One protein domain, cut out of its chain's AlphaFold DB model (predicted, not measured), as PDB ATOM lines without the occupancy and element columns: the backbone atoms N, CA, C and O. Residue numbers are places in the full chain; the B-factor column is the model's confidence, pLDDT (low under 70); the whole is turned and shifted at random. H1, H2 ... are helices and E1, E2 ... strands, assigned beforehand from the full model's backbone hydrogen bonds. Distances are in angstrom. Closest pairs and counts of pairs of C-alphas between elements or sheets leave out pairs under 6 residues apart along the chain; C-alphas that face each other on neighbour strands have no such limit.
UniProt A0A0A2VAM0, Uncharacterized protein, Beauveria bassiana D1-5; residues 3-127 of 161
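Overview. This is residues 3 to 127 of the 161 residues of an uncharacterized protein of Beauveria bassiana D1-5 (UniProt A0A0A2VAM0). What is the picture? With little regular structure, this is mostly loops round H1 near the middle, with H2 and E3 packed on it and, on the other side from H2, the two-stranded antiparallel sheet E1 - E2 beside H3. What makes it up? The printed part has 125 residues, mixed in class, with 37 in named elements, ordered H1, H2, E1, H3, E2, E3. It is compact, radius of gyration of the C-alphas 14.7 A, spanning 43 by 30 by 27 A.

Arrangement. What touches first? H1, residues 9 to 22, and H2, residues 32 to 38, touch as a hairpin, opposite ways at a shallow tilt of 31 degrees; their closest C-alphas, Asp 11 and Ile 38, are 6.5 A apart. The closest C-alphas of H1 and E3, residues 121 to 123, are Leu 15 and Val 122, 6.2 A. How do strands pair? E1, residues 56 to 59, and E2, residues 98 to 101, are antiparallel, with N 58 and O 99 within hydrogen-bond range at 2.8 A. Are helix backbones complete? In H1 and H2 every O i to N i+4 pair is within hydrogen-bond range; in H3, residues 60 to 64, 0 of 1 is, beside 2 of 2 O i to N i+3 pairs.

Along the chain. Where does H1 begin? C-alpha 9 is at (9.967, 6.236, -17.626), and H1 is 19.5 A long. Where does E3 end? C-alpha 123 is at (7.170, -7.883, -10.999).

Size, cuts and confidence. Which links are long? H2 to E1, H3 to E2 and E2 to E3; the printed part has no cut. Where is confidence low? Residues 44 to 49, 70 to 74, 105, 112, 114 and 116 have pLDDT under 70.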
ATOM      1  N   VAL A   3       6.437  -5.931 -17.034       83.69
ATOM      2  CA  VAL A   3       6.011  -4.528 -16.930       83.69
ATOM      3  C   VAL A   3       4.713  -4.365 -17.720       83.69
ATOM      4  O   VAL A   3       4.689  -4.658 -18.913       83.69
ATOM      5  N   ASP A   4       3.651  -3.896 -17.068       85.69
ATOM      6  CA  ASP A   4       2.331  -3.701 -17.678       85.69
ATOM      7  C   ASP A   4       1.724  -2.352 -17.266       85.69
ATOM      8  O   ASP A   4       1.884  -1.917 -16.126       85.69
ATOM      9  N   GLY A   5       1.047  -1.677 -18.198       83.50
ATOM     10  CA  GLY A   5       0.340  -0.411 -17.967       83.50
ATOM     11  C   GLY A   5       1.215   0.812 -17.651       83.50
ATOM     12  O   GLY A   5       0.686   1.853 -17.263       83.50
ATOM     13  N   VAL A   6       2.539   0.717 -17.792       85.44
ATOM     14  CA  VAL A   6       3.480   1.814 -17.503       85.44
ATOM     15  C   VAL A   6       3.596   2.746 -18.711       85.44
ATOM     16  O   VAL A   6       3.924   2.305 -19.811       85.44
ATOM     17  N   VAL A   7       3.333   4.042 -18.513       85.44
ATOM     18  CA  VAL A   7       3.231   5.031 -19.608       85.44
ATOM     19  C   VAL A   7       4.395   6.016 -19.673       85.44
ATOM     20  O   VAL A   7       4.580   6.666 -20.699       85.44
ATOM     21  N   SER A   8       5.189   6.121 -18.607       89.44
ATOM     22  CA  SER A   8       6.343   7.016 -18.522       89.44
ATOM     23  C   SER A   8       7.554   6.302 -17.927       89.44
ATOM     24  O   SER A   8       7.406   5.371 -17.128       89.44
ATOM     25  N   ASN A   9       8.761   6.749 -18.274       92.12
ATOM     26  CA  ASN A   9       9.967   6.236 -17.626       92.12
ATOM     27  C   ASN A   9      10.053   6.664 -16.154       92.12
ATOM     28  O   ASN A   9      10.627   5.944 -15.347       92.12
ATOM     29  N   TYR A  10       9.426   7.776 -15.762       90.69
ATOM     30  CA  TYR A  10       9.272   8.135 -14.351       90.69
ATOM     31  C   TYR A  10       8.522   7.064 -13.541       90.69
ATOM     32  O   TYR A  10       8.979   6.688 -12.461       90.69
ATOM     33  N   ASP A  11       7.408   6.544 -14.065       90.44
ATOM     34  CA  ASP A  11       6.683   5.425 -13.449       90.44
ATOM     35  C   ASP A  11       7.536   4.152 -13.466       90.44
ATOM     36  O   ASP A  11       7.649   3.464 -12.452       90.44
ATOM     37  N   LEU A  12       8.184   3.867 -14.602       93.19
ATOM     38  CA  LEU A  12       9.056   2.704 -14.770       93.19
ATOM     39  C   LEU A  12      10.170   2.679 -13.718       93.19
ATOM     40  O   LEU A  12      10.345   1.677 -13.033       93.19
ATOM     41  N   HIS A  13      10.891   3.788 -13.555       93.31
ATOM     42  CA  HIS A  13      12.009   3.901 -12.621       93.31
ATOM     43  C   HIS A  13      11.555   3.745 -11.170       93.31
ATOM     44  O   HIS A  13      12.214   3.046 -10.402       93.31
ATOM     45  N   ALA A  14      10.427   4.361 -10.798       92.38
ATOM     46  CA  ALA A  14       9.875   4.244  -9.451       92.38
ATOM     47  C   ALA A  14       9.477   2.796  -9.127       92.38
ATOM     48  O   ALA A  14       9.800   2.284  -8.056       92.38
ATOM     49  N   LEU A  15       8.790   2.132 -10.061       93.69
ATOM     50  CA  LEU A  15       8.268   0.780  -9.867       93.69
ATOM     51  C   LEU A  15       9.367  -0.280  -9.917       93.69
ATOM     52  O   LEU A  15       9.376  -1.173  -9.075       93.69
ATOM     53  N   ILE A  16      10.314  -0.176 -10.855       94.56
ATOM     54  CA  ILE A  16      11.485  -1.061 -10.879       94.56
ATOM     55  C   ILE A  16      12.311  -0.858  -9.610       94.56
ATOM     56  O   ILE A  16      12.697  -1.838  -8.981       94.56
ATOM     57  N   GLY A  17      12.545   0.391  -9.198       93.56
ATOM     58  CA  GLY A  17      13.283   0.688  -7.974       93.56
ATOM     59  C   GLY A  17      12.633   0.082  -6.730       93.56
ATOM     60  O   GLY A  17      13.327  -0.536  -5.927       93.56
ATOM     61  N   ASP A  18      11.310   0.200  -6.585       94.06
ATOM     62  CA  ASP A  18      10.573  -0.421  -5.473       94.06
ATOM     63  C   ASP A  18      10.688  -1.950  -5.483       94.06
ATOM     64  O   ASP A  18      11.002  -2.546  -4.454       94.06
ATOM     65  N   VAL A  19      10.524  -2.576  -6.653       94.69
ATOM     66  CA  VAL A  19      10.649  -4.030  -6.816       94.69
ATOM     67  C   VAL A  19      12.064  -4.511  -6.488       94.69
ATOM     68  O   VAL A  19      12.217  -5.511  -5.797       94.69
ATOM     69  N   LEU A  20      13.104  -3.815  -6.942       93.62
ATOM     70  CA  LEU A  20      14.489  -4.194  -6.655       93.62
ATOM     71  C   LEU A  20      14.823  -4.075  -5.164       93.62
ATOM     72  O   LEU A  20      15.476  -4.961  -4.617       93.62
ATOM     73  N   VAL A  21      14.343  -3.020  -4.499       93.50
ATOM     74  CA  VAL A  21      14.501  -2.870  -3.044       93.50
ATOM     75  C   VAL A  21      13.776  -3.987  -2.292       93.50
ATOM     76  O   VAL A  21      14.343  -4.563  -1.366       93.50
ATOM     77  N   ASP A  22      12.567  -4.358  -2.724       93.56
ATOM     78  CA  ASP A  22      11.834  -5.501  -2.160       93.56
ATOM     79  C   ASP A  22      12.545  -6.844  -2.359       93.56
ATOM     80  O   ASP A  22      12.392  -7.743  -1.533       93.56
ATOM     81  N   ASN A  23      13.352  -6.973  -3.414       91.75
ATOM     82  CA  ASN A  23      14.158  -8.163  -3.701       91.75
ATOM     83  C   ASN A  23      15.595  -8.063  -3.148       91.75
ATOM     84  O   ASN A  23      16.472  -8.824  -3.544       91.75
ATOM     85  N   GLY A  24      15.844  -7.151  -2.202       90.50
ATOM     86  CA  GLY A  24      17.073  -7.136  -1.405       90.50
ATOM     87  C   GLY A  24      18.156  -6.157  -1.857       90.50
ATOM     88  O   GLY A  24      19.214  -6.115  -1.225       90.50
ATOM     89  N   LEU A  25      17.922  -5.329  -2.885       90.50
ATOM     90  CA  LEU A  25      18.850  -4.238  -3.202       90.50
ATOM     91  C   LEU A  25      18.729  -3.113  -2.161       90.50
ATOM     92  O   LEU A  25      17.644  -2.634  -1.839       90.50
ATOM     93  N   SER A  26      19.865  -2.645  -1.646       90.50
ATOM     94  CA  SER A  26      19.894  -1.603  -0.616       90.50
ATOM     95  C   SER A  26      19.715  -0.204  -1.215       90.50
ATOM     96  O   SER A  26      20.659   0.359  -1.766       90.50
ATOM     97  N   ALA A  27      18.536   0.395  -1.037       88.81
ATOM     98  CA  ALA A  27      18.282   1.815  -1.289       88.81
ATOM     99  C   ALA A  27      17.123   2.337  -0.411       88.81
ATOM    100  O   ALA A  27      16.283   1.545   0.028       88.81
ATOM    101  N   PRO A  28      17.032   3.655  -0.144       89.69
ATOM    102  CA  PRO A  28      15.884   4.234   0.549       89.69
ATOM    103  C   PRO A  28      14.580   3.955  -0.205       89.69
ATOM    104  O   PRO A  28      14.472   4.224  -1.402       89.69
ATOM    105  N   ARG A  29      13.571   3.424   0.490       90.00
ATOM    106  CA  ARG A  29      12.285   3.094  -0.129       90.00
ATOM    107  C   ARG A  29      11.374   4.317  -0.201       90.00
ATOM    108  O   ARG A  29      11.250   5.067   0.767       90.00
ATOM    109  N   ASN A  30      10.683   4.474  -1.327       90.94
ATOM    110  CA  ASN A  30       9.571   5.414  -1.425       90.94
ATOM    111  C   ASN A  30       8.401   4.971  -0.519       90.94
ATOM    112  O   ASN A  30       8.215   3.773  -0.293       90.94
ATOM    113  N   PRO A  31       7.571   5.899  -0.015       90.31
ATOM    114  CA  PRO A  31       6.424   5.546   0.817       90.31
ATOM    115  C   PRO A  31       5.466   4.572   0.101       90.31
ATOM    116  O   PRO A  31       5.129   4.804  -1.061       90.31
ATOM    117  N   PRO A  32       4.940   3.524   0.765       90.00
ATOM    118  CA  PRO A  32       4.054   2.549   0.113       90.00
ATOM    119  C   PRO A  32       2.804   3.175  -0.517       90.00
ATOM    120  O   PRO A  32       2.342   2.744  -1.571       90.00
ATOM    121  N   THR A  33       2.274   4.241   0.088       88.50
ATOM    122  CA  THR A  33       1.129   4.985  -0.455       88.50
ATOM    123  C   THR A  33       1.477   5.758  -1.730       88.50
ATOM    124  O   THR A  33       0.593   5.980  -2.555       88.50
ATOM    125  N   LEU A  34       2.744   6.145  -1.920       88.50
ATOM    126  CA  LEU A  34       3.235   6.725  -3.171       88.50
ATOM    127  C   LEU A  34       3.252   5.659  -4.263       88.50
ATOM    128  O   LEU A  34       2.687   5.874  -5.330       88.50
ATOM    129  N   ILE A  35       3.822   4.489  -3.972       90.88
ATOM    130  CA  ILE A  35       3.884   3.373  -4.922       90.88
ATOM    131  C   ILE A  35       2.480   2.903  -5.324       90.88
ATOM    132  O   ILE A  35       2.211   2.750  -6.513       90.88
ATOM    133  N   ALA A  36       1.550   2.761  -4.374       89.50
ATOM    134  CA  ALA A  36       0.157   2.405  -4.667       89.50
ATOM    135  C   ALA A  36      -0.544   3.444  -5.565       89.50
ATOM    136  O   ALA A  36      -1.323   3.091  -6.453       89.50
ATOM    137  N   TYR A  37      -0.255   4.737  -5.378       87.69
ATOM    138  CA  TYR A  37      -0.762   5.791  -6.259       87.69
ATOM    139  C   TYR A  37      -0.191   5.668  -7.682       87.69
ATOM    140  O   TYR A  37      -0.957   5.743  -8.647       87.69
ATOM    141  N   ILE A  38       1.118   5.408  -7.812       89.50
ATOM    142  CA  ILE A  38       1.790   5.175  -9.104       89.50
ATOM    143  C   ILE A  38       1.171   3.970  -9.826       89.50
ATOM    144  O   ILE A  38       0.828   4.085 -11.000       89.50
ATOM    145  N   LYS A  39       0.913   2.870  -9.106       90.38
ATOM    146  CA  LYS A  39       0.228   1.665  -9.620       90.38
ATOM    147  C   LYS A  39      -1.233   1.884 -10.024       90.38
ATOM    148  O   LYS A  39      -1.838   1.031 -10.673       90.38
ATOM    149  N   GLY A  40      -1.826   3.011  -9.636       88.94
ATOM    150  CA  GLY A  40      -3.256   3.272  -9.798       88.94
ATOM    151  C   GLY A  40      -4.160   2.431  -8.912       88.94
ATOM    152  O   GLY A  40      -5.321   2.191  -9.245       88.94
ATOM    153  N   GLU A  41      -3.633   2.024  -7.764       89.12
ATOM    154  CA  GLU A  41      -4.341   1.310  -6.703       89.12
ATOM    155  C   GLU A  41      -4.872   2.272  -5.628       89.12
ATOM    156  O   GLU A  41      -5.770   1.914  -4.868       89.12
ATOM    157  N   ALA A  42      -4.355   3.504  -5.586       84.88
ATOM    158  CA  ALA A  42      -4.781   4.561  -4.674       84.88
ATOM    159  C   ALA A  42      -5.251   5.821  -5.436       84.88
ATOM    160  O   ALA A  42      -4.780   6.076  -6.551       84.88
ATOM    161  N   PRO A  43      -6.174   6.619  -4.858       76.25
ATOM    162  CA  PRO A  43      -6.625   7.878  -5.452       76.25
ATOM    163  C   PRO A  43      -5.481   8.890  -5.593       76.25
ATOM    164  O   PRO A  43      -4.414   8.735  -4.995       76.25
ATOM    165  N   ALA A  44      -5.726   9.948  -6.374       67.31
ATOM    166  CA  ALA A  44      -4.774  11.038  -6.543       67.31
ATOM    167  C   ALA A  44      -4.318  11.588  -5.187       67.31
ATOM    168  O   ALA A  44      -5.141  11.913  -4.328       67.31
ATOM    169  N   ARG A  45      -2.997  11.672  -4.999       65.75
ATOM    170  CA  ARG A  45      -2.413  12.324  -3.826       65.75
ATOM    171  C   ARG A  45      -2.786  13.807  -3.838       65.75
ATOM    172  O   ARG A  45      -2.739  14.435  -4.891       65.75
ATOM    173  N   GLY A  46      -3.167  14.328  -2.669       66.12
ATOM    174  CA  GLY A  46      -3.281  15.765  -2.410       66.12
ATOM    175  C   GLY A  46      -1.893  16.412  -2.437       66.12
ATOM    176  O   GLY A  46      -1.268  16.479  -3.490       66.12
ATOM    177  N   ASP A  47      -1.385  16.853  -1.287       59.38
ATOM    178  CA  ASP A  47      -0.044  17.438  -1.177       59.38
ATOM    179  C   ASP A  47       1.011  16.403  -1.621       59.38
ATOM    180  O   ASP A  47       1.189  15.346  -1.013       59.38
ATOM    181  N   VAL A  48       1.637  16.654  -2.768       57.94
ATOM    182  CA  VAL A  48       2.417  15.664  -3.518       57.94
ATOM    183  C   VAL A  48       3.753  15.406  -2.813       57.94
ATOM    184  O   VAL A  48       4.638  16.254  -2.878       57.94
ATOM    185  N   GLU A  49       3.960  14.236  -2.190       69.50
ATOM    186  CA  GLU A  49       5.344  13.808  -1.918       69.50
ATOM    187  C   GLU A  49       5.986  13.403  -3.249       69.50
ATOM    188  O   GLU A  49       5.429  12.591  -4.000       69.50
ATOM    189  N   SER A  50       7.144  13.986  -3.544       86.50
ATOM    190  CA  SER A  50       7.943  13.648  -4.716       86.50
ATOM    191  C   SER A  50       8.482  12.223  -4.608       86.50
ATOM    192  O   SER A  50       8.854  11.762  -3.529       86.50
ATOM    193  N   VAL A  51       8.571  11.535  -5.744       89.50
ATOM    194  CA  VAL A  51       9.318  10.278  -5.838       89.50
ATOM    195  C   VAL A  51      10.792  10.596  -5.652       89.50
ATOM    196  O   VAL A  51      11.300  11.516  -6.291       89.50
ATOM    197  N   SER A  52      11.481   9.830  -4.813       90.12
ATOM    198  CA  SER A  52      12.939   9.788  -4.783       90.12
ATOM    199  C   SER A  52      13.395   8.632  -5.665       90.12
ATOM    200  O   SER A  52      12.995   7.489  -5.444       90.12
ATOM    201  N   GLY A  53      14.196   8.907  -6.694       89.44
ATOM    202  CA  GLY A  53      14.806   7.832  -7.468       89.44
ATOM    203  C   GLY A  53      15.714   7.007  -6.563       89.44
ATOM    204  O   GLY A  53      16.492   7.591  -5.813       89.44
ATOM    205  N   GLN A  54      15.645   5.678  -6.652       90.25
ATOM    206  CA  GLN A  54      16.531   4.777  -5.899       90.25
ATOM    207  C   GLN A  54      17.801   4.388  -6.669       90.25
ATOM    208  O   GLN A  54      18.855   4.195  -6.072       90.25
ATOM    209  N   PHE A  55      17.705   4.296  -7.997       91.25
ATOM    210  CA  PHE A  55      18.784   3.848  -8.880       91.25
ATOM    211  C   PHE A  55      18.896   4.751 -10.107       91.25
ATOM    212  O   PHE A  55      17.993   5.550 -10.376       91.25
ATOM    213  N   GLN A  56      20.002   4.625 -10.841       90.75
ATOM    214  CA  GLN A  56      20.131   5.154 -12.195       90.75
ATOM    215  C   GLN A  56      19.991   3.993 -13.183       90.75
ATOM    216  O   GLN A  56      20.536   2.910 -12.966       90.75
ATOM    217  N   PHE A  57      19.246   4.224 -14.259       92.69
ATOM    218  CA  PHE A  57      19.013   3.235 -15.305       92.69
ATOM    219  C   PHE A  57      19.762   3.627 -16.573       92.69
ATOM    220  O   PHE A  57      19.792   4.805 -16.951       92.69
ATOM    221  N   TYR A  58      20.351   2.624 -17.211       93.19
ATOM    222  CA  TYR A  58      21.157   2.755 -18.413       93.19
ATOM    223  C   TYR A  58      20.649   1.816 -19.501       93.19
ATOM    224  O   TYR A  58      20.068   0.766 -19.223       93.19
ATOM    225  N   GLU A  59      20.863   2.194 -20.748       94.62
ATOM    226  CA  GLU A  59      20.603   1.351 -21.906       94.62
ATOM    227  C   GLU A  59      21.589   0.173 -21.949       94.62
ATOM    228  O   GLU A  59      22.720   0.278 -21.473       94.62
ATOM    229  N   TRP A  60      21.201  -0.944 -22.570       94.75
ATOM    230  CA  TRP A  60      22.068  -2.125 -22.667       94.75
ATOM    231  C   TRP A  60      23.460  -1.888 -23.297       94.75
ATOM    232  O   TRP A  60      24.391  -2.578 -22.874       94.75
ATOM    233  N   PRO A  61      23.686  -0.938 -24.240       92.69
ATOM    234  CA  PRO A  61      25.033  -0.671 -24.753       92.69
ATOM    235  C   PRO A  61      26.015  -0.206 -23.670       92.69
ATOM    236  O   PRO A  61      27.223  -0.402 -23.812       92.69
ATOM    237  N   ALA A  62      25.514   0.309 -22.540       91.19
ATOM    238  CA  ALA A  62      26.333   0.667 -21.388       91.19
ATOM    239  C   ALA A  62      27.089  -0.535 -20.777       91.19
ATOM    240  O   ALA A  62      28.046  -0.336 -20.033       91.19
ATOM    241  N   ALA A  63      26.743  -1.783 -21.125       90.12
ATOM    242  CA  ALA A  63      27.527  -2.972 -20.766       90.12
ATOM    243  C   ALA A  63      28.971  -2.944 -21.305       90.12
ATOM    244  O   ALA A  63      29.824  -3.690 -20.826       90.12
ATOM    245  N   ALA A  64      29.259  -2.120 -22.317       87.88
ATOM    246  CA  ALA A  64      30.610  -1.966 -22.845       87.88
ATOM    247  C   ALA A  64      31.545  -1.163 -21.927       87.88
ATOM    248  O   ALA A  64      32.765  -1.273 -22.078       87.88
ATOM    249  N   TYR A  65      30.984  -0.391 -20.994       84.25
ATOM    250  CA  TYR A  65      31.741   0.447 -20.072       84.25
ATOM    251  C   TYR A  65      32.356  -0.379 -18.945       84.25
ATOM    252  O   TYR A  65      31.842  -1.435 -18.568       84.25
ATOM    253  N   ASP A  66      33.478   0.113 -18.426       79.44
ATOM    254  CA  ASP A  66      34.078  -0.425 -17.213       79.44
ATOM    255  C   ASP A  66      33.312   0.115 -16.001       79.44
ATOM    256  O   ASP A  66      33.281   1.321 -15.767       79.44
ATOM    257  N   TRP A  67      32.631  -0.779 -15.287       77.50
ATOM    258  CA  TRP A  67      31.850  -0.447 -14.094       77.50
ATOM    259  C   TRP A  67      32.656  -0.620 -12.799       77.50
ATOM    260  O   TRP A  67      32.169  -0.221 -11.741       77.50
ATOM    261  N   GLU A  68      33.847  -1.227 -12.868       75.75
ATOM    262  CA  GLU A  68      34.736  -1.415 -11.713       75.75
ATOM    263  C   GLU A  68      35.662  -0.210 -11.501       75.75
ATOM    264  O   GLU A  68      36.107   0.042 -10.379       75.75
ATOM    265  N   ASP A  69      35.923   0.555 -12.560       72.31
ATOM    266  CA  ASP A  69      36.691   1.792 -12.488       72.31
ATOM    267  C   ASP A  69      35.828   2.946 -11.946       72.31
ATOM    268  O   ASP A  69      34.996   3.524 -12.645       72.31
ATOM    269  N   ALA A  70      36.038   3.293 -10.675       62.88
ATOM    270  CA  ALA A  70      35.349   4.397 -10.008       62.88
ATOM    271  C   ALA A  70      35.741   5.789 -10.547       62.88
ATOM    272  O   ALA A  70      35.006   6.753 -10.317       62.88
ATOM    273  N   ASP A  71      36.879   5.898 -11.245       61.22
ATOM    274  CA  ASP A  71      37.347   7.133 -11.881       61.22
ATOM    275  C   ASP A  71      36.878   7.233 -13.345       61.22
ATOM    276  O   ASP A  71      36.898   8.321 -13.938       61.22
ATOM    277  N   ALA A  72      36.408   6.127 -13.937       65.25
ATOM    278  CA  ALA A  72      35.779   6.146 -15.246       65.25
ATOM    279  C   ALA A  72      34.449   6.905 -15.179       65.25
ATOM    280  O   ALA A  72      33.566   6.641 -14.361       65.25
ATOM    281  N   ALA A  73      34.279   7.867 -16.086       64.69
ATOM    282  CA  ALA A  73      33.015   8.572 -16.206       64.69
ATOM    283  C   ALA A  73      31.906   7.568 -16.553       64.69
ATOM    284  O   ALA A  73      31.939   6.940 -17.615       64.69
ATOM    285  N   HIS A  74      30.904   7.451 -15.677       69.88
ATOM    286  CA  HIS A  74      29.697   6.689 -15.983       69.88
ATOM    287  C   HIS A  74      29.120   7.127 -17.337       69.88
ATOM    288  O   HIS A  74      29.179   8.317 -17.671       69.88
ATOM    289  N   PRO A  75      28.526   6.199 -18.107       78.38
ATOM    290  CA  PRO A  75      28.088   6.459 -19.471       78.38
ATOM    291  C   PRO A  75      26.868   7.386 -19.525       78.38
ATOM    292  O   PRO A  75      25.739   6.949 -19.749       78.38
ATOM    293  N   ALA A  76      27.092   8.691 -19.354       74.12
ATOM    294  CA  ALA A  76      26.045   9.711 -19.357       74.12
ATOM    295  C   ALA A  76      25.231   9.712 -20.663       74.12
ATOM    296  O   ALA A  76      24.037  10.015 -20.648       74.12
ATOM    297  N   GLY A  77      25.863   9.325 -21.779       82.75
ATOM    298  CA  GLY A  77      25.220   9.169 -23.086       82.75
ATOM    299  C   GLY A  77      24.252   7.986 -23.193       82.75
ATOM    300  O   GLY A  77      23.426   7.985 -24.094       82.75
ATOM    301  N   HIS A  78      24.298   7.028 -22.263       89.31
ATOM    302  CA  HIS A  78      23.433   5.842 -22.254       89.31
ATOM    303  C   HIS A  78      22.406   5.865 -21.122       89.31
ATOM    304  O   HIS A  78      21.902   4.821 -20.714       89.31
ATOM    305  N   HIS A  79      22.107   7.034 -20.556       90.75
ATOM    306  CA  HIS A  79      21.063   7.149 -19.545       90.75
ATOM    307  C   HIS A  79      19.684   6.881 -20.147       90.75
ATOM    308  O   HIS A  79      19.289   7.512 -21.127       90.75
ATOM    309  N   VAL A  80      18.895   6.045 -19.473       91.94
ATOM    310  CA  VAL A  80      17.451   6.024 -19.701       91.94
ATOM    311  C   VAL A  80      16.840   7.168 -18.905       91.94
ATOM    312  O   VAL A  80      16.786   7.150 -17.675       91.94
ATOM    313  N   TRP A  81      16.437   8.215 -19.616       90.19
ATOM    314  CA  TRP A  81      15.876   9.433 -19.032       90.19
ATOM    315  C   TRP A  81      14.415   9.237 -18.613       90.19
ATOM    316  O   TRP A  81      13.669   8.489 -19.250       90.19
ATOM    317  N   GLY A  82      13.998   9.923 -17.544       87.88
ATOM    318  CA  GLY A  82      12.627   9.843 -17.021       87.88
ATOM    319  C   GLY A  82      11.588  10.451 -17.969       87.88
ATOM    320  O   GLY A  82      10.440  10.014 -17.997       87.88
ATOM    321  N   GLU A  83      12.026  11.397 -18.797       88.25
ATOM    322  CA  GLU A  83      11.267  12.078 -19.845       88.25
ATOM    323  C   GLU A  83      10.920  11.160 -21.035       88.25
ATOM    324  O   GLU A  83      10.102  11.523 -21.881       88.25
ATOM    325  N   GLY A  84      11.537   9.976 -21.116       88.69
ATOM    326  CA  GLY A  84      11.254   8.978 -22.143       88.69
ATOM    327  C   GLY A  84      10.003   8.135 -21.870       88.69
ATOM    328  O   GLY A  84       9.326   8.260 -20.845       88.69
ATOM    329  N   ILE A  85       9.716   7.224 -22.803       90.56
ATOM    330  CA  ILE A  85       8.639   6.233 -22.689       90.56
ATOM    331  C   ILE A  85       9.213   4.814 -22.597       90.56
ATOM    332  O   ILE A  85      10.230   4.544 -23.244       90.56
ATOM    333  N   PRO A  86       8.541   3.868 -21.911       90.12
ATOM    334  CA  PRO A  86       9.061   2.508 -21.752       90.12
ATOM    335  C   PRO A  86       9.319   1.779 -23.077       90.12
ATOM    336  O   PRO A  86      10.275   1.021 -23.195       90.12
ATOM    337  N   ASN A  87       8.516   2.041 -24.116       90.25
ATOM    338  CA  ASN A  87       8.728   1.452 -25.444       90.25
ATOM    339  C   ASN A  87       9.964   2.012 -26.179       90.25
ATOM    340  O   ASN A  87      10.397   1.435 -27.172       90.25
ATOM    341  N   GLY A  88      10.514   3.137 -25.714       90.56
ATOM    342  CA  GLY A  88      11.751   3.718 -26.230       90.56
ATOM    343  C   GLY A  88      13.013   3.071 -25.658       90.56
ATOM    344  O   GLY A  88      14.096   3.347 -26.157       90.56
ATOM    345  N   VAL A  89      12.892   2.210 -24.640       93.19
ATOM    346  CA  VAL A  89      14.034   1.481 -24.075       93.19
ATOM    347  C   VAL A  89      14.637   0.563 -25.148       93.19
ATOM    348  O   VAL A  89      13.912  -0.276 -25.703       93.19
ATOM    349  N   PRO A  90      15.949   0.672 -25.434       93.44
ATOM    350  CA  PRO A  90      16.601  -0.168 -26.426       93.44
ATOM    351  C   PRO A  90      16.443  -1.657 -26.129       93.44
ATOM    352  O   PRO A  90      16.512  -2.119 -24.986       93.44
ATOM    353  N   ARG A  91      16.246  -2.430 -27.197       94.88
ATOM    354  CA  ARG A  91      16.072  -3.878 -27.114       94.88
ATOM    355  C   ARG A  91      17.404  -4.590 -27.298       94.88
ATOM    356  O   ARG A  91      18.159  -4.255 -28.208       94.88
ATOM    357  N   PHE A  92      17.643  -5.605 -26.480       95.06
ATOM    358  CA  PHE A  92      18.695  -6.595 -26.674       95.06
ATOM    359  C   PHE A  92      18.026  -7.957 -26.869       95.06
ATOM    360  O   PHE A  92      17.187  -8.344 -26.059       95.06
ATOM    361  N   LYS A  93      18.338  -8.655 -27.971       93.38
ATOM    362  CA  LYS A  93      17.645  -9.898 -28.378       93.38
ATOM    363  C   LYS A  93      16.110  -9.754 -28.344       93.38
ATOM    364  O   LYS A  93      15.413 -10.568 -27.752       93.38
ATOM    365  N   ASP A  94      15.602  -8.665 -28.926       91.81
ATOM    366  CA  ASP A  94      14.176  -8.298 -28.994       91.81
ATOM    367  C   ASP A  94      13.472  -8.004 -27.655       91.81
ATOM    368  O   ASP A  94      12.288  -7.650 -27.645       91.81
ATOM    369  N   VAL A  95      14.198  -8.019 -26.534       92.38
ATOM    370  CA  VAL A  95      13.677  -7.701 -25.198       92.38
ATOM    371  C   VAL A  95      14.158  -6.311 -24.757       92.38
ATOM    372  O   VAL A  95      15.366  -6.059 -24.777       92.38
ATOM    373  N   PRO A  96      13.265  -5.384 -24.345       93.62
ATOM    374  CA  PRO A  96      13.676  -4.111 -23.750       93.62
ATOM    375  C   PRO A  96      14.571  -4.364 -22.539       93.62
ATOM    376  O   PRO A  96      14.160  -5.053 -21.605       93.62
ATOM    377  N   THR A  97      15.802  -3.855 -22.578       94.56
ATOM    378  CA  THR A  97      16.820  -4.195 -21.580       94.56
ATOM    379  C   THR A  97      17.437  -2.947 -20.968       94.56
ATOM    380  O   THR A  97      17.895  -2.052 -21.677       94.56
ATOM    381  N   LEU A  98      17.455  -2.926 -19.636       93.94
ATOM    382  CA  LEU A  98      18.020  -1.865 -18.813       93.94
ATOM    383  C   LEU A  98      19.141  -2.431 -17.948       93.94
ATOM    384  O   LEU A  98      19.032  -3.549 -17.443       93.94
ATOM    385  N   ILE A  99      20.171  -1.627 -17.725       92.75
ATOM    386  CA  ILE A  99      21.206  -1.874 -16.723       92.75
ATOM    387  C   ILE A  99      20.931  -0.959 -15.534       92.75
ATOM    388  O   ILE A  99      20.675   0.235 -15.696       92.75
ATOM    389  N   VAL A 100      20.963  -1.531 -14.334       90.69
ATOM    390  CA  VAL A 100      20.830  -0.793 -13.076       90.69
ATOM    391  C   VAL A 100      22.229  -0.456 -12.589       90.69
ATOM    392  O   VAL A 100      23.046  -1.356 -12.412       90.69
ATOM    393  N   GLY A 101      22.504   0.827 -12.379       84.69
ATOM    394  CA  GLY A 101      23.793   1.299 -11.883       84.69
ATOM    395  C   GLY A 101      23.656   2.245 -10.689       84.69
ATOM    396  O   GLY A 101      22.539   2.621 -10.301       84.69
ATOM    397  N   PRO A 102      24.793   2.633 -10.086       73.75
ATOM    398  CA  PRO A 102      24.812   3.565  -8.970       73.75
ATOM    399  C   PRO A 102      24.221   4.919  -9.376       73.75
ATOM    400  O   PRO A 102      24.340   5.364 -10.518       73.75
ATOM    401  N   GLN A 103      23.584   5.599  -8.424       75.12
ATOM    402  CA  GLN A 103      23.107   6.952  -8.665       75.12
ATOM    403  C   GLN A 103      24.265   7.939  -8.710       75.12
ATOM    404  O   GLN A 103      24.847   8.284  -7.687       75.12
ATOM    405  N   THR A 104      24.537   8.451  -9.902       72.25
ATOM    406  CA  THR A 104      25.478   9.559 -10.111       72.25
ATOM    407  C   THR A 104      24.837  10.919  -9.854       72.25
ATOM    408  O   THR A 104      25.525  11.896  -9.569       72.25
ATOM    409  N   VAL A 105      23.506  10.989  -9.939       69.81
ATOM    410  CA  VAL A 105      22.712  12.197  -9.717       69.81
ATOM    411  C   VAL A 105      21.491  11.825  -8.888       69.81
ATOM    412  O   VAL A 105      20.674  11.010  -9.317       69.81
ATOM    413  N   GLN A 106      21.334  12.451  -7.719       76.56
ATOM    414  CA  GLN A 106      20.107  12.315  -6.941       76.56
ATOM    415  C   GLN A 106      18.961  12.980  -7.707       76.56
ATOM    416  O   GLN A 106      19.012  14.172  -8.017       76.56
ATOM    417  N   ARG A 107      17.919  12.206  -8.020       82.19
ATOM    418  CA  ARG A 107      16.734  12.709  -8.717       82.19
ATOM    419  C   ARG A 107      15.500  12.561  -7.858       82.19
ATOM    420  O   ARG A 107      15.255  11.511  -7.266       82.19
ATOM    421  N   SER A 108      14.697  13.612  -7.861       88.06
ATOM    422  CA  SER A 108      13.328  13.571  -7.384       88.06
ATOM    423  C   SER A 108      12.412  14.184  -8.421       88.06
ATOM    424  O   SER A 108      12.772  15.180  -9.051       88.06
ATOM    425  N   TRP A 109      11.227  13.618  -8.581       87.50
ATOM    426  CA  TRP A 109      10.228  14.151  -9.495       87.50
ATOM    427  C   TRP A 109       8.848  14.096  -8.864       87.50
ATOM    428  O   TRP A 109       8.520  13.212  -8.070       87.50
ATOM    429  N   ASN A 110       8.021  15.060  -9.244       82.31
ATOM    430  CA  ASN A 110       6.595  14.972  -8.993       82.31
ATOM    431  C   ASN A 110       6.007  14.009 -10.017       82.31
ATOM    432  O   ASN A 110       6.377  14.062 -11.189       82.31
ATOM    433  N   ASN A 111       5.090  13.149  -9.585       70.94
ATOM    434  CA  ASN A 111       4.420  12.227 -10.491       70.94
ATOM    435  C   ASN A 111       2.943  12.614 -10.678       70.94
ATOM    436  O   ASN A 111       2.064  12.085  -9.986       70.94
ATOM    437  N   PRO A 112       2.635  13.572 -11.572       66.00
ATOM    438  CA  PRO A 112       1.266  13.793 -11.993       66.00
ATOM    439  C   PRO A 112       0.869  12.634 -12.911       66.00
ATOM    440  O   PRO A 112       1.222  12.612 -14.089       66.00
ATOM    441  N   ARG A 113       0.122  11.656 -12.392       73.75
ATOM    442  CA  ARG A 113      -0.391  10.579 -13.232       73.75
ATOM    443  C   ARG A 113      -1.347  11.155 -14.263       73.75
ATOM    444  O   ARG A 113      -2.461  11.556 -13.932       73.75
ATOM    445  N   THR A 114      -0.924  11.141 -15.523       67.56
ATOM    446  CA  THR A 114      -1.726  11.644 -16.645       67.56
ATOM    447  C   THR A 114      -3.042  10.875 -16.785       67.56
ATOM    448  O   THR A 114      -4.074  11.466 -17.087       67.56
ATOM    449  N   PHE A 115      -3.030   9.565 -16.507       72.00
ATOM    450  CA  PHE A 115      -4.191   8.684 -16.656       72.00
ATOM    451  C   PHE A 115      -4.564   8.017 -15.337       72.00
ATOM    452  O   PHE A 115      -4.308   6.830 -15.195       72.00
ATOM    453  N   GLY A 116      -5.182   8.737 -14.394       68.38
ATOM    454  CA  GLY A 116      -5.471   8.265 -13.024       68.38
ATOM    455  C   GLY A 116      -6.219   6.923 -12.881       68.38
ATOM    456  O   GLY A 116      -6.113   6.278 -11.839       68.38
ATOM    457  N   GLY A 117      -6.926   6.469 -13.923       73.25
ATOM    458  CA  GLY A 117      -7.625   5.176 -13.950       73.25
ATOM    459  C   GLY A 117      -6.821   3.993 -14.509       73.25
ATOM    460  O   GLY A 117      -7.263   2.856 -14.368       73.25
ATOM    461  N   LEU A 118      -5.665   4.228 -15.141       84.50
ATOM    462  CA  LEU A 118      -4.829   3.155 -15.691       84.50
ATOM    463  C   LEU A 118      -4.097   2.430 -14.559       84.50
ATOM    464  O   LEU A 118      -3.424   3.065 -13.755       84.50
ATOM    465  N   ARG A 119      -4.220   1.110 -14.479       89.19
ATOM    466  CA  ARG A 119      -3.425   0.330 -13.529       89.19
ATOM    467  C   ARG A 119      -2.110  -0.069 -14.167       89.19
ATOM    468  O   ARG A 119      -2.090  -0.367 -15.359       89.19
ATOM    469  N   CYS A 120      -1.050  -0.100 -13.376       89.44
ATOM    470  CA  CYS A 120       0.236  -0.602 -13.823       89.44
ATOM    471  C   CYS A 120       0.865  -1.525 -12.783       89.44
ATOM    472  O   CYS A 120       0.574  -1.442 -11.588       89.44
ATOM    473  N   ASN A 121       1.704  -2.439 -13.256       88.94
ATOM    474  CA  ASN A 121       2.358  -3.428 -12.417       88.94
ATOM    475  C   ASN A 121       3.769  -3.725 -12.927       88.94
ATOM    476  O   ASN A 121       4.006  -3.786 -14.135       88.94
ATOM    477  N   VAL A 122       4.688  -3.952 -11.990       91.12
ATOM    478  CA  VAL A 122       6.038  -4.452 -12.252       91.12
ATOM    479  C   VAL A 122       6.302  -5.605 -11.296       91.12
ATOM    480  O   VAL A 122       6.012  -5.502 -10.106       91.12
ATOM    481  N   SER A 123       6.833  -6.710 -11.813       92.06
ATOM    482  CA  SER A 123       7.170  -7.883 -10.999       92.06
ATOM    483  C   SER A 123       8.406  -8.609 -11.524       92.06
ATOM    484  O   SER A 123       8.665  -8.647 -12.732       92.06
ATOM    485  N   VAL A 124       9.177  -9.198 -10.608       92.69
ATOM    486  CA  VAL A 124      10.244 -10.139 -10.959       92.69
ATOM    487  C   VAL A 124       9.594 -11.454 -11.373       92.69
ATOM    488  O   VAL A 124       8.730 -11.978 -10.679       92.69
ATOM    489  N   THR A 125       9.982 -11.955 -12.540       93.50
ATOM    490  CA  THR A 125       9.490 -13.230 -13.086       93.50
ATOM    491  C   THR A 125      10.531 -14.333 -12.971       93.50
ATOM    492  O   THR A 125      10.179 -15.502 -12.916       93.50
ATOM    493  N   GLU A 126      11.803 -13.945 -12.987       92.44
ATOM    494  CA  GLU A 126      12.970 -14.812 -13.019       92.44
ATOM    495  C   GLU A 126      14.181 -13.973 -12.601       92.44
ATOM    496  O   GLU A 126      14.257 -12.788 -12.953       92.44
ATOM    497  N   GLU A 127      15.096 -14.590 -11.861       93.50
ATOM    498  CA  GLU A 127      16.404 -14.040 -11.513       93.50
ATOM    499  C   GLU A 127      17.472 -14.835 -12.256       93.50
ATOM    500  O   GLU A 127      17.486 -16.063 -12.202       93.50
TER     501      GLU A 127